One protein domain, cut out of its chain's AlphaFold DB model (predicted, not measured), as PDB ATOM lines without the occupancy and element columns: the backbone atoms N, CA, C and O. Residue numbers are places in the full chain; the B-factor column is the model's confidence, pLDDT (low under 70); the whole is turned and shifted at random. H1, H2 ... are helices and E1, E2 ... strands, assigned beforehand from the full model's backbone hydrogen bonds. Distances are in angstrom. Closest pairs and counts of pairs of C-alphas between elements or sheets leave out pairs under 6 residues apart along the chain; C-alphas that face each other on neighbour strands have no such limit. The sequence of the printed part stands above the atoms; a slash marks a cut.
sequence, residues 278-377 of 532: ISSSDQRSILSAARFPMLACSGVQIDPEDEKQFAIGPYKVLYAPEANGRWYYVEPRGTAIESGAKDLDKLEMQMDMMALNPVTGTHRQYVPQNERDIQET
ATOM      1  N   ILE A 278      69.030  62.474 169.886       96.12
ATOM      2  CA  ILE A 278      70.159  61.794 169.231       96.12
ATOM      3  C   ILE A 278      70.234  62.190 167.746       96.12
ATOM      4  O   ILE A 278      71.262  62.704 167.301       96.12
ATOM      5  N   SER A 279      69.136  62.037 166.995       95.81
ATOM      6  CA  SER A 279      69.086  62.341 165.552       95.81
ATOM      7  C   SER A 279      69.410  63.815 165.252       95.81
ATOM      8  O   SER A 279      70.168  64.139 164.331       95.81
ATOM      9  N   SER A 280      68.923  64.741 166.084       95.62
ATOM     10  CA  SER A 280      69.209  66.170 165.935       95.62
ATOM     11  C   SER A 280      70.666  66.517 166.258       95.62
ATOM     12  O   SER A 280      71.228  67.389 165.592       95.62
ATOM     13  N   SER A 281      71.314  65.815 167.197       95.94
ATOM     14  CA  SER A 281      72.758  65.936 167.453       95.94
ATOM     15  C   SER A 281      73.573  65.636 166.191       95.94
ATOM     16  O   SER A 281      74.407  66.446 165.772       95.94
ATOM     17  N   ASP A 282      73.270  64.522 165.523       92.50
ATOM     18  CA  ASP A 282      73.963  64.100 164.304       92.50
ATOM     19  C   ASP A 282      73.693  65.036 163.130       92.50
ATOM     20  O   ASP A 282      74.634  65.451 162.444       92.50
ATOM     21  N   GLN A 283      72.441  65.462 162.941       93.69
ATOM     22  CA  GLN A 283      72.092  66.429 161.902       93.69
ATOM     23  C   GLN A 283      72.824  67.768 162.102       93.69
ATOM     24  O   GLN A 283      73.263  68.394 161.133       93.69
ATOM     25  N   ARG A 284      73.009  68.226 163.348       91.44
ATOM     26  CA  ARG A 284      73.806  69.433 163.637       91.44
ATOM     27  C   ARG A 284      75.302  69.197 163.433       91.44
ATOM     28  O   ARG A 284      75.969  70.087 162.906       91.44
ATOM     29  N   SER A 285      75.807  68.011 163.767       88.25
ATOM     30  CA  SER A 285      77.198  67.607 163.534       88.25
ATOM     31  C   SER A 285      77.553  67.603 162.039       88.25
ATOM     32  O   SER A 285      78.490  68.293 161.623       88.25
ATOM     33  N   ILE A 286      76.755  66.933 161.194       87.62
ATOM     34  CA  ILE A 286      76.994  66.883 159.741       87.62
ATOM     35  C   ILE A 286      76.811  68.252 159.075       87.62
ATOM     36  O   ILE A 286      77.601  68.612 158.203       87.62
ATOM     37  N   LEU A 287      75.838  69.063 159.516       88.38
ATOM     38  CA  LEU A 287      75.685  70.442 159.041       88.38
ATOM     39  C   LEU A 287      76.871  71.329 159.433       88.38
ATOM     40  O   LEU A 287      77.249  72.197 158.652       88.38
ATOM     41  N   SER A 288      77.464  71.126 160.612       85.12
ATOM     42  CA  SER A 288      78.683  71.835 161.015       85.12
ATOM     43  C   SER A 288      79.839  71.494 160.071       85.12
ATOM     44  O   SER A 288      80.429  72.393 159.479       85.12
ATOM     45  N   ALA A 289      80.087  70.202 159.826       81.75
ATOM     46  CA  ALA A 289      81.121  69.753 158.893       81.75
ATOM     47  C   ALA A 289      80.887  70.250 157.450       81.75
ATOM     48  O   ALA A 289      81.817  70.721 156.801       81.75
ATOM     49  N   ALA A 290      79.645  70.206 156.956       84.06
ATOM     50  CA  ALA A 290      79.304  70.643 155.600       84.06
ATOM     51  C   ALA A 290      79.381  72.171 155.398       84.06
ATOM     52  O   ALA A 290      79.595  72.628 154.279       84.06
ATOM     53  N   ARG A 291      79.234  72.977 156.462       83.25
ATOM     54  CA  ARG A 291      79.374  74.448 156.404       83.25
ATOM     55  C   ARG A 291      80.822  74.924 156.288       83.25
ATOM     56  O   ARG A 291      81.040  76.068 155.899       83.25
ATOM     57  N   PHE A 292      81.789  74.065 156.603       81.50
ATOM     58  CA  PHE A 292      83.221  74.340 156.487       81.50
ATOM     59  C   PHE A 292      83.875  73.320 155.534       81.50
ATOM     60  O   PHE A 292      84.655  72.477 155.982       81.50
ATOM     61  N   PRO A 293      83.540  73.354 154.227       76.75
ATOM     62  CA  PRO A 293      84.043  72.381 153.263       76.75
ATOM     63  C   PRO A 293      85.570  72.455 153.169       76.75
ATOM     64  O   PRO A 293      86.154  73.532 153.034       76.75
ATOM     65  N   MET A 294      86.227  71.298 153.222       80.62
ATOM     66  CA  MET A 294      87.688  71.234 153.174       80.62
ATOM     67  C   MET A 294      88.166  71.399 151.734       80.62
ATOM     68  O   MET A 294      87.762  70.639 150.856       80.62
ATOM     69  N   LEU A 295      89.053  72.359 151.482       82.00
ATOM     70  CA  LEU A 295      89.763  72.437 150.210       82.00
ATOM     71  C   LEU A 295      90.801  71.306 150.146       82.00
ATOM     72  O   LEU A 295      91.650  71.195 151.028       82.00
ATOM     73  N   ALA A 296      90.738  70.485 149.103       82.00
ATOM     74  CA  ALA A 296      91.665  69.389 148.850       82.00
ATOM     75  C   ALA A 296      92.328  69.526 147.474       82.00
ATOM     76  O   ALA A 296      91.808  70.185 146.568       82.00
ATOM     77  N   CYS A 297      93.465  68.850 147.313       80.69
ATOM     78  CA  CYS A 297      94.166  68.725 146.045       80.69
ATOM     79  C   CYS A 297      94.545  67.268 145.748       80.69
ATOM     80  O   CYS A 297      94.996  66.537 146.629       80.69
ATOM     81  N   SER A 298      94.426  66.864 144.485       83.06
ATOM     82  CA  SER A 298      95.060  65.660 143.934       83.06
ATOM     83  C   SER A 298      96.207  66.069 143.009       83.06
ATOM     84  O   SER A 298      96.085  67.095 142.346       83.06
ATOM     85  N   GLY A 299      97.283  65.277 142.914       74.50
ATOM     86  CA  GLY A 299      98.395  65.539 141.978       74.50
ATOM     87  C   GLY A 299      99.216  66.797 142.296       74.50
ATOM     88  O   GLY A 299      99.693  67.481 141.392       74.50
ATOM     89  N   VAL A 300      99.331  67.145 143.581       70.44
ATOM     90  CA  VAL A 300     100.175  68.238 144.082       70.44
ATOM     91  C   VAL A 300     100.990  67.688 145.246       70.44
ATOM     92  O   VAL A 300     100.413  67.188 146.212       70.44
ATOM     93  N   GLN A 301     102.320  67.760 145.161       69.38
ATOM     94  CA  GLN A 301     103.172  67.576 146.334       69.38
ATOM     95  C   GLN A 301     103.247  68.904 147.084       69.38
ATOM     96  O   GLN A 301     103.565  69.930 146.487       69.38
ATOM     97  N   ILE A 302     102.920  68.872 148.373       65.69
ATOM     98  CA  ILE A 302     103.017  70.015 149.280       65.69
ATOM     99  C   ILE A 302     104.199  69.737 150.203       65.69
ATOM    100  O   ILE A 302     104.188  68.731 150.913       65.69
ATOM    101  N   ASP A 303     105.198  70.615 150.188       68.75
ATOM    102  CA  ASP A 303     106.260  70.616 151.192       68.75
ATOM    103  C   ASP A 303     105.715  71.245 152.492       68.75
ATOM    104  O   ASP A 303     105.273  72.398 152.452       68.75
ATOM    105  N   PRO A 304     105.699  70.531 153.637       64.62
ATOM    106  CA  PRO A 304     105.214  71.078 154.902       64.62
ATOM    107  C   PRO A 304     105.997  72.295 155.413       64.62
ATOM    108  O   PRO A 304     105.465  73.024 156.251       64.62
ATOM    109  N   GLU A 305     107.233  72.519 154.948       66.44
ATOM    110  CA  GLU A 305     108.072  73.642 155.387       66.44
ATOM    111  C   GLU A 305     107.979  74.884 154.468       66.44
ATOM    112  O   GLU A 305     108.379  75.976 154.880       66.44
ATOM    113  N   ASP A 306     107.388  74.785 153.264       66.69
ATOM    114  CA  ASP A 306     107.165  75.939 152.371       66.69
ATOM    115  C   ASP A 306     105.755  76.538 152.528       66.69
ATOM    116  O   ASP A 306     104.847  76.369 151.706       66.69
ATOM    117  N   GLU A 307     105.588  77.331 153.589       57.22
ATOM    118  CA  GLU A 307     104.347  78.044 153.925       57.22
ATOM    119  C   GLU A 307     103.798  78.909 152.763       57.22
ATOM    120  O   GLU A 307     102.592  79.168 152.679       57.22
ATOM    121  N   LYS A 308     104.640  79.322 151.799       58.38
ATOM    122  CA  LYS A 308     104.196  80.110 150.634       58.38
ATOM    123  C   LYS A 308     103.375  79.290 149.642       58.38
ATOM    124  O   LYS A 308     102.499  79.877 148.999       58.38
ATOM    125  N   GLN A 309     103.619  77.981 149.542       57.00
ATOM    126  CA  GLN A 309     102.815  77.056 148.734       57.00
ATOM    127  C   GLN A 309     101.477  76.726 149.408       57.00
ATOM    128  O   GLN A 309     100.474  76.546 148.720       57.00
ATOM    129  N   PHE A 310     101.442  76.694 150.745       57.84
ATOM    130  CA  PHE A 310     100.256  76.307 151.516       57.84
ATOM    131  C   PHE A 310      99.292  77.465 151.841       57.84
ATOM    132  O   PHE A 310      98.115  77.241 152.119       57.84
ATOM    133  N   ALA A 311      99.755  78.717 151.809       62.00
ATOM    134  CA  ALA A 311      98.960  79.870 152.230       62.00
ATOM    135  C   ALA A 311      97.777  80.185 151.283       62.00
ATOM    136  O   ALA A 311      97.911  80.989 150.356       62.00
ATOM    137  N   ILE A 312      96.612  79.596 151.567       67.62
ATOM    138  CA  ILE A 312      95.303  79.861 150.948       67.62
ATOM    139  C   ILE A 312      94.756  81.214 151.435       67.62
ATOM    140  O   ILE A 312      94.792  81.520 152.624       67.62
ATOM    141  N   GLY A 313      94.212  82.028 150.528       63.28
ATOM    142  CA  GLY A 313      93.595  83.308 150.882       63.28
ATOM    143  C   GLY A 313      92.905  83.989 149.697       63.28
ATOM    144  O   GLY A 313      93.084  83.558 148.553       63.28
ATOM    145  N   PRO A 314      92.118  85.053 149.940       53.91
ATOM    146  CA  PRO A 314      91.523  85.835 148.863       53.91
ATOM    147  C   PRO A 314      92.617  86.390 147.937       53.91
ATOM    148  O   PRO A 314      93.689  86.786 148.391       53.91
ATOM    149  N   TYR A 315      92.332  86.414 146.632       62.78
ATOM    150  CA  TYR A 315      93.235  86.864 145.557       62.78
ATOM    151  C   TYR A 315      94.477  85.995 145.276       62.78
ATOM    152  O   TYR A 315      95.333  86.410 144.495       62.78
ATOM    153  N   LYS A 316      94.575  84.776 145.826       70.38
ATOM    154  CA  LYS A 316      95.603  83.799 145.423       70.38
ATOM    155  C   LYS A 316      95.076  82.773 144.419       70.38
ATOM    156  O   LYS A 316      93.956  82.286 144.538       70.38
ATOM    157  N   VAL A 317      95.916  82.427 143.443       67.19
ATOM    158  CA  VAL A 317      95.645  81.376 142.452       67.19
ATOM    159  C   VAL A 317      96.177  80.046 142.976       67.19
ATOM    160  O   VAL A 317      97.353  79.939 143.316       67.19
ATOM    161  N   LEU A 318      95.315  79.031 143.015       75.88
ATOM    162  CA  LEU A 318      95.696  77.660 143.341       75.88
ATOM    163  C   LEU A 318      96.332  77.010 142.106       75.88
ATOM    164  O   LEU A 318      95.675  76.852 141.076       75.88
ATOM    165  N   TYR A 319      97.613  76.659 142.196       71.56
ATOM    166  CA  TYR A 319      98.371  76.042 141.107       71.56
ATOM    167  C   TYR A 319      98.476  74.525 141.300       71.56
ATOM    168  O   TYR A 319      98.555  74.042 142.429       71.56
ATOM    169  N   ALA A 320      98.469  73.768 140.205       76.12
ATOM    170  CA  ALA A 320      98.719  72.332 140.207       76.12
ATOM    171  C   ALA A 320      99.627  71.997 139.005       76.12
ATOM    172  O   ALA A 320      99.204  72.220 137.869       76.12
ATOM    173  N   PRO A 321     100.877  71.540 139.222       69.50
ATOM    174  CA  PRO A 321     101.852  71.363 138.141       69.50
ATOM    175  C   PRO A 321     101.627  70.097 137.304       69.50
ATOM    176  O   PRO A 321     102.012  70.060 136.136       69.50
ATOM    177  N   GLU A 322     101.027  69.051 137.875       77.88
ATOM    178  CA  GLU A 322     100.754  67.809 137.151       77.88
ATOM    179  C   GLU A 322      99.520  67.935 136.249       77.88
ATOM    180  O   GLU A 322      98.521  68.547 136.619       77.88
ATOM    181  N   ALA A 323      99.529  67.266 135.092       75.62
ATOM    182  CA  ALA A 323      98.413  67.295 134.137       75.62
ATOM    183  C   ALA A 323      97.082  66.736 134.696       75.62
ATOM    184  O   ALA A 323      96.009  67.085 134.209       75.62
ATOM    185  N   ASN A 324      97.152  65.885 135.726       78.88
ATOM    186  CA  ASN A 324      95.992  65.366 136.463       78.88
ATOM    187  C   ASN A 324      95.758  66.098 137.799       78.88
ATOM    188  O   ASN A 324      94.880  65.704 138.572       78.88
ATOM    189  N   GLY A 325      96.531  67.151 138.072       79.94
ATOM    190  CA  GLY A 325      96.451  67.945 139.284       79.94
ATOM    191  C   GLY A 325      95.144  68.737 139.355       79.94
ATOM    192  O   GLY A 325      94.763  69.403 138.393       79.94
ATOM    193  N   ARG A 326      94.417  68.650 140.475       82.25
ATOM    194  CA  ARG A 326      93.111  69.314 140.644       82.25
ATOM    195  C   ARG A 326      92.918  69.795 142.068       82.25
ATOM    196  O   ARG A 326      93.151  69.035 143.000       82.25
ATOM    197  N   TRP A 327      92.398  71.009 142.204       82.06
ATOM    198  CA  TRP A 327      91.868  71.550 143.453       82.06
ATOM    199  C   TRP A 327      90.346  71.409 143.462       82.06
ATOM    200  O   TRP A 327      89.693  71.710 142.462       82.06
ATOM    201  N   TYR A 328      89.781  70.933 144.568       83.62
ATOM    202  CA  TYR A 328      88.342  70.729 144.726       83.62
ATOM    203  C   TYR A 328      87.942  70.793 146.201       83.62
ATOM    204  O   TYR A 328      88.739  70.492 147.085       83.62
ATOM    205  N   TYR A 329      86.695  71.169 146.474       82.06
ATOM    206  CA  TYR A 329      86.142  71.075 147.820       82.06
ATOM    207  C   TYR A 329      85.664  69.649 148.099       82.06
ATOM    208  O   TYR A 329      85.001  69.025 147.270       82.06
ATOM    209  N   VAL A 330      86.011  69.134 149.276       78.00
ATOM    210  CA  VAL A 330      85.480  67.894 149.835       78.00
ATOM    211  C   VAL A 330      84.303  68.261 150.727       78.00
ATOM    212  O   VAL A 330      84.475  68.737 151.850       78.00
ATOM    213  N   GLU A 331      83.103  68.024 150.207       74.31
ATOM    214  CA  GLU A 331      81.838  68.158 150.923       74.31
ATOM    215  C   GLU A 331      81.075  66.818 150.923       74.31
ATOM    216  O   GLU A 331      81.156  66.055 149.951       74.31
ATOM    217  N   PRO A 332      80.318  66.493 151.986       71.62
ATOM    218  CA  PRO A 332      79.354  65.401 151.939       71.62
ATOM    219  C   PRO A 332      78.279  65.699 150.886       71.62
ATOM    220  O   PRO A 332      77.744  66.806 150.844       71.62
ATOM    221  N   ARG A 333      77.890  64.707 150.071       72.62
ATOM    222  CA  ARG A 333      76.736  64.871 149.169       72.62
ATOM    223  C   ARG A 333      75.487  65.199 149.993       72.62
ATOM    224  O   ARG A 333      75.085  64.411 150.850       72.62
ATOM    225  N   GLY A 334      74.843  66.326 149.681       79.19
ATOM    226  CA  GLY A 334      73.715  66.871 150.450       79.19
ATOM    227  C   GLY A 334      72.493  65.953 150.596       79.19
ATOM    228  O   GLY A 334      71.671  66.188 151.473       79.19
ATOM    229  N   THR A 335      72.392  64.871 149.817       84.06
ATOM    230  CA  THR A 335      71.289  63.896 149.881       84.06
ATOM    231  C   THR A 335      71.119  63.256 151.262       84.06
ATOM    232  O   THR A 335      69.991  63.017 151.684       84.06
ATOM    233  N   ALA A 336      72.214  62.991 151.987       81.75
ATOM    234  CA  ALA A 336      72.136  62.442 153.345       81.75
ATOM    235  C   ALA A 336      71.637  63.489 154.357       81.75
ATOM    236  O   ALA A 336      70.818  63.180 155.217       81.75
ATOM    237  N   ILE A 337      72.074  64.743 154.198       87.88
ATOM    238  CA  ILE A 337      71.665  65.882 155.033       87.88
ATOM    239  C   ILE A 337      70.174  66.188 154.822       87.88
ATOM    240  O   ILE A 337      69.443  66.421 155.783       87.88
ATOM    241  N   GLU A 338      69.695  66.143 153.577       91.00
ATOM    242  CA  GLU A 338      68.276  66.308 153.246       91.00
ATOM    243  C   GLU A 338      67.422  65.147 153.785       91.00
ATOM    244  O   GLU A 338      66.315  65.368 154.276       91.00
ATOM    245  N   SER A 339      67.942  63.913 153.748       89.38
ATOM    246  CA  SER A 339      67.283  62.750 154.356       89.38
ATOM    247  C   SER A 339      67.140  62.902 155.872       89.38
ATOM    248  O   SER A 339      66.060  62.645 156.394       89.38
ATOM    249  N   GLY A 340      68.195  63.342 156.570       91.56
ATOM    250  CA  GLY A 340      68.159  63.577 158.019       91.56
ATOM    251  C   GLY A 340      67.196  64.697 158.419       91.56
ATOM    252  O   GLY A 340      66.495  64.576 159.417       91.56
ATOM    253  N   ALA A 341      67.077  65.753 157.606       93.25
ATOM    254  CA  ALA A 341      66.081  66.803 157.827       93.25
ATOM    255  C   ALA A 341      64.642  66.259 157.737       93.25
ATOM    256  O   ALA A 341      63.851  66.473 158.649       93.25
ATOM    257  N   LYS A 342      64.329  65.482 156.691       94.12
ATOM    258  CA  LYS A 342      62.996  64.873 156.507       94.12
ATOM    259  C   LYS A 342      62.650  63.837 157.577       94.12
ATOM    260  O   LYS A 342      61.472  63.643 157.876       94.12
ATOM    261  N   ASP A 343      63.653  63.147 158.117       92.56
ATOM    262  CA  ASP A 343      63.462  62.244 159.249       92.56
ATOM    263  C   ASP A 343      63.121  63.028 160.523       92.56
ATOM    264  O   ASP A 343      62.112  62.730 161.155       92.56
ATOM    265  N   LEU A 344      63.857  64.103 160.832       94.88
ATOM    266  CA  LEU A 344      63.527  64.995 161.950       94.88
ATOM    267  C   LEU A 344      62.124  65.601 161.828       94.88
ATOM    268  O   LEU A 344      61.365  65.508 162.788       94.88
ATOM    269  N   ASP A 345      61.734  66.122 160.659       93.88
ATOM    270  CA  ASP A 345      60.378  66.652 160.428       93.88
ATOM    271  C   ASP A 345      59.298  65.597 160.756       93.88
ATOM    272  O   ASP A 345      58.260  65.887 161.359       93.88
ATOM    273  N   LYS A 346      59.555  64.330 160.397       91.81
ATOM    274  CA  LYS A 346      58.676  63.194 160.700       91.81
ATOM    275  C   LYS A 346      58.699  62.820 162.187       91.81
ATOM    276  O   LYS A 346      57.645  62.475 162.721       91.81
ATOM    277  N   LEU A 347      59.854  62.866 162.853       93.06
ATOM    278  CA  LEU A 347      59.975  62.619 164.294       93.06
ATOM    279  C   LEU A 347      59.223  63.686 165.098       93.06
ATOM    280  O   LEU A 347      58.461  63.336 165.995       93.06
ATOM    281  N   GLU A 348      59.364  64.963 164.739       94.12
ATOM    282  CA  GLU A 348      58.644  66.079 165.365       94.12
ATOM    283  C   GLU A 348      57.128  65.934 165.186       94.12
ATOM    284  O   GLU A 348      56.381  65.999 166.163       94.12
ATOM    285  N   MET A 349      56.674  65.591 163.977       89.19
ATOM    286  CA  MET A 349      55.267  65.280 163.706       89.19
ATOM    287  C   MET A 349      54.742  64.086 164.525       89.19
ATOM    288  O   MET A 349      53.599  64.105 164.986       89.19
ATOM    289  N   GLN A 350      55.554  63.042 164.723       88.31
ATOM    290  CA  GLN A 350      55.190  61.895 165.564       88.31
ATOM    291  C   GLN A 350      55.106  62.281 167.049       88.31
ATOM    292  O   GLN A 350      54.166  61.856 167.722       88.31
ATOM    293  N   MET A 351      56.028  63.112 167.546       92.94
ATOM    294  CA  MET A 351      55.977  63.642 168.913       92.94
ATOM    295  C   MET A 351      54.735  64.508 169.146       92.94
ATOM    296  O   MET A 351      54.057  64.318 170.152       92.94
ATOM    297  N   ASP A 352      54.380  65.392 168.209       88.56
ATOM    298  CA  ASP A 352      53.162  66.211 168.300       88.56
ATOM    299  C   ASP A 352      51.888  65.349 168.368       88.56
ATOM    300  O   ASP A 352      50.971  65.652 169.133       88.56
ATOM    301  N   MET A 353      51.821  64.240 167.620       83.94
ATOM    302  CA  MET A 353      50.691  63.304 167.717       83.94
ATOM    303  C   MET A 353      50.664  62.533 169.037       83.94
ATOM    304  O   MET A 353      49.584  62.314 169.577       83.94
ATOM    305  N   MET A 354      51.819  62.129 169.569       86.75
ATOM    306  CA  MET A 354      51.900  61.466 170.877       86.75
ATOM    307  C   MET A 354      51.542  62.428 172.019       86.75
ATOM    308  O   MET A 354      50.858  62.028 172.955       86.75
ATOM    309  N   ALA A 355      51.912  63.708 171.920       86.56
ATOM    310  CA  ALA A 355      51.482  64.755 172.848       86.56
ATOM    311  C   ALA A 355      49.956  64.974 172.814       86.56
ATOM    312  O   ALA A 355      49.325  65.120 173.861       86.56
ATOM    313  N   LEU A 356      49.352  64.945 171.619       77.75
ATOM    314  CA  LEU A 356      47.902  65.066 171.405       77.75
ATOM    315  C   LEU A 356      47.109  63.769 171.638       77.75
ATOM    316  O   LEU A 356      45.884  63.795 171.533       77.75
ATOM    317  N   ASN A 357      47.764  62.637 171.904       73.19
ATOM    318  CA  ASN A 357      47.115  61.333 172.045       73.19
ATOM    319  C   ASN A 357      48.055  60.311 172.724       73.19
ATOM    320  O   ASN A 357      48.498  59.352 172.084       73.19
ATOM    321  N   PRO A 358      48.371  60.486 174.019       59.03
ATOM    322  CA  PRO A 358      49.423  59.707 174.666       59.03
ATOM    323  C   PRO A 358      49.046  58.237 174.890       59.03
ATOM    324  O   PRO A 358      49.919  57.381 174.956       59.03
ATOM    325  N   VAL A 359      47.746  57.918 174.940       55.00
ATOM    326  CA  VAL A 359      47.245  56.548 175.155       55.00
ATOM    327  C   VAL A 359      47.275  55.704 173.874       55.00
ATOM    328  O   VAL A 359      47.386  54.483 173.945       55.00
ATOM    329  N   THR A 360      47.195  56.313 172.683       51.47
ATOM    330  CA  THR A 360      47.265  55.564 171.414       51.47
ATOM    331  C   THR A 360      48.324  56.141 170.477       51.47
ATOM    332  O   THR A 360      48.030  56.947 169.593       51.47
ATOM    333  N   GLY A 361      49.563  55.654 170.635       47.00
ATOM    334  CA  GLY A 361      50.750  55.972 169.820       47.00
ATOM    335  C   GLY A 361      50.690  55.485 168.361       47.00
ATOM    336  O   GLY A 361      51.626  54.865 167.846       47.00
ATOM    337  N   THR A 362      49.574  55.725 167.671       44.31
ATOM    338  CA  THR A 362      49.345  55.277 166.294       44.31
ATOM    339  C   THR A 362      50.216  56.048 165.305       44.31
ATOM    340  O   THR A 362      50.017  57.236 165.067       44.31
ATOM    341  N   HIS A 363      51.149  55.342 164.668       42.44
ATOM    342  CA  HIS A 363      52.083  55.893 163.688       42.44
ATOM    343  C   HIS A 363      51.387  56.248 162.354       42.44
ATOM    344  O   HIS A 363      51.442  55.474 161.398       42.44
ATOM    345  N   ARG A 364      50.746  57.419 162.250       47.62
ATOM    346  CA  ARG A 364      50.215  57.945 160.975       47.62
ATOM    347  C   ARG A 364      50.967  59.207 160.554       47.62
ATOM    348  O   ARG A 364      51.159  60.113 161.347       47.62
ATOM    349  N   GLN A 365      51.412  59.257 159.298       47.62
ATOM    350  CA  GLN A 365      52.273  60.335 158.772       47.62
ATOM    351  C   GLN A 365      51.506  61.545 158.213       47.62
ATOM    352  O   GLN A 365      52.120  62.458 157.673       47.62
ATOM    353  N   TYR A 366      50.176  61.553 158.293       45.41
ATOM    354  CA  TYR A 366      49.350  62.690 157.896       45.41
ATOM    355  C   TYR A 366      48.005  62.607 158.611       45.41
ATOM    356  O   TYR A 366      47.410  61.533 158.660       45.41
ATOM    357  N   VAL A 367      47.557  63.730 159.166       53.84
ATOM    358  CA  VAL A 367      46.318  63.861 159.943       53.84
ATOM    359  C   VAL A 367      45.640  65.145 159.450       53.84
ATOM    360  O   VAL A 367      46.113  66.239 159.771       53.84
ATOM    361  N   PRO A 368      44.591  65.049 158.608       59.16
ATOM    362  CA  PRO A 368      43.777  66.196 158.206       59.16
ATOM    363  C   PRO A 368      43.228  66.939 159.429       59.16
ATOM    364  O   PRO A 368      43.075  66.332 160.486       59.16
ATOM    365  N   GLN A 369      42.874  68.221 159.291       56.88
ATOM    366  CA  GLN A 369      42.416  69.048 160.422       56.88
ATOM    367  C   GLN A 369      41.337  68.349 161.273       56.88
ATOM    368  O   GLN A 369      41.504  68.228 162.480       56.88
ATOM    369  N   ASN A 370      40.327  67.758 160.629       61.62
ATOM    370  CA  ASN A 370      39.250  67.018 161.294       61.62
ATOM    371  C   ASN A 370      39.749  65.819 162.133       61.62
ATOM    372  O   ASN A 370      39.150  65.489 163.151       61.62
ATOM    373  N   GLU A 371      40.831  65.142 161.725       62.66
ATOM    374  CA  GLU A 371      41.429  64.070 162.531       62.66
ATOM    375  C   GLU A 371      42.236  64.628 163.721       62.66
ATOM    376  O   GLU A 371      42.323  63.946 164.742       62.66
ATOM    377  N   ARG A 372      42.776  65.859 163.643       64.00
ATOM    378  CA  ARG A 372      43.404  66.534 164.799       64.00
ATOM    379  C   ARG A 372      42.356  66.871 165.855       64.00
ATOM    380  O   ARG A 372      42.571  66.578 167.025       64.00
ATOM    381  N   ASP A 373      41.210  67.395 165.429       66.00
ATOM    382  CA  ASP A 373      40.087  67.727 166.313       66.00
ATOM    383  C   ASP A 373      39.547  66.449 167.014       66.00
ATOM    384  O   ASP A 373      39.272  66.440 168.217       66.00
ATOM    385  N   ILE A 374      39.508  65.309 166.303       66.19
ATOM    386  CA  ILE A 374      39.206  63.983 166.884       66.19
ATOM    387  C   ILE A 374      40.286  63.516 167.881       66.19
ATOM    388  O   ILE A 374      39.946  62.892 168.887       66.19
ATOM    389  N   GLN A 375      41.575  63.764 167.624       66.81
ATOM    390  CA  GLN A 375      42.656  63.414 168.561       66.81
ATOM    391  C   GLN A 375      42.588  64.263 169.837       66.81
ATOM    392  O   GLN A 375      42.609  63.706 170.933       66.81
ATOM    393  N   GLU A 376      42.400  65.579 169.703       69.19
ATOM    394  CA  GLU A 376      42.228  66.492 170.838       69.19
ATOM    395  C   GLU A 376      41.032  66.076 171.715       69.19
ATOM    396  O   GLU A 376      41.157  66.012 172.941       69.19
ATOM    397  N   THR A 377      39.922  65.660 171.093       69.56
ATOM    398  CA  THR A 377      38.749  65.102 171.791       69.56
ATOM    399  C   THR A 377      39.095  63.882 172.658       69.56
ATOM    400  O   THR A 377      38.594  63.766 173.774       69.56
TER     401      THR A 377
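What this domain is: This is residues 278 to 377 of the 532 residues of an uncharacterized protein of Bradyrhizobium sp. CCBAU 21365 (UniProt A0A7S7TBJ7). The domain is a long rod: a two-stranded antiparallel ribbon, E1 and E2, joins a head of loops with the short helix H2 at one end to a pair of helices, H1 and the first part of H3, which lie side by side and run opposite ways. The rest of H3 runs on past H1 toward the other end, where a long link folds back and leads into H4. The 100 printed residues hold four named helices and two named strands, in the order H1, E1, H2, E2, H3, H4, and the class is mostly helix. The whole is extended, with a radius of gyration of the C-alphas of 24.1 A and spans of 71 by 24 by 22 A; residues 303 to 308 stick out from the head.

How they stand to each other: The sheet has two strands, E1, residues 294 to 298, and E2, residues 326 to 330, which are antiparallel with 147 degrees between their directions. C-alphas 295 and 329 face each other at 4.5 A. N 296 and O 328 are within hydrogen-bond range at 2.8 A, as are N 330 and O 294 at 2.8 A. A tight link joins E1 to H1, residues 278 to 291, and another joins E2 to H3, residues 335 to 355. H1 touches H3 at a shallow tilt of 31 degrees, opposite ways; the closest C-alphas, of Gln 283 and Gly 340, are 6.2 A apart. H3 touches H1 with residues 337 to 344 alone. H4, residues 369 to 377, is near H3, with 6 pairs of C-alphas within 10 A, the closest 8.1 A apart. H2, residues 307 to 310, is apart from H1, H3 and H4. In H1, H3 and H4 every O i to N i+4 pair is within hydrogen-bond range, and H2 is too short for such a pair.

Where its parts are: E1 measures 13.1 A from first to last C-alpha, and E2 measures 12.0 A. H1 measures 20.2 A and begins at C-alpha 278, at (70.159, 61.794, 169.231). H3 is the longest helix, 30.3 A, from C-alpha 335 at (71.289, 63.896, 149.881). H2 has four residues. H4 has nine, and ends at C-alpha 377, at (38.749, 65.102, 171.791).

The domain as a whole: The two C-alphas farthest apart, of Asp 306 and Thr 377, are 71.9 A apart. The printed part has no cut. The links from H2 to E2, 15 residues, and from H3 to H4, 13 residues, are long. The mean pLDDT of the printed part is 75.4; it is under 70 at residues 301 to 315, 317, 321 and 358 to 377.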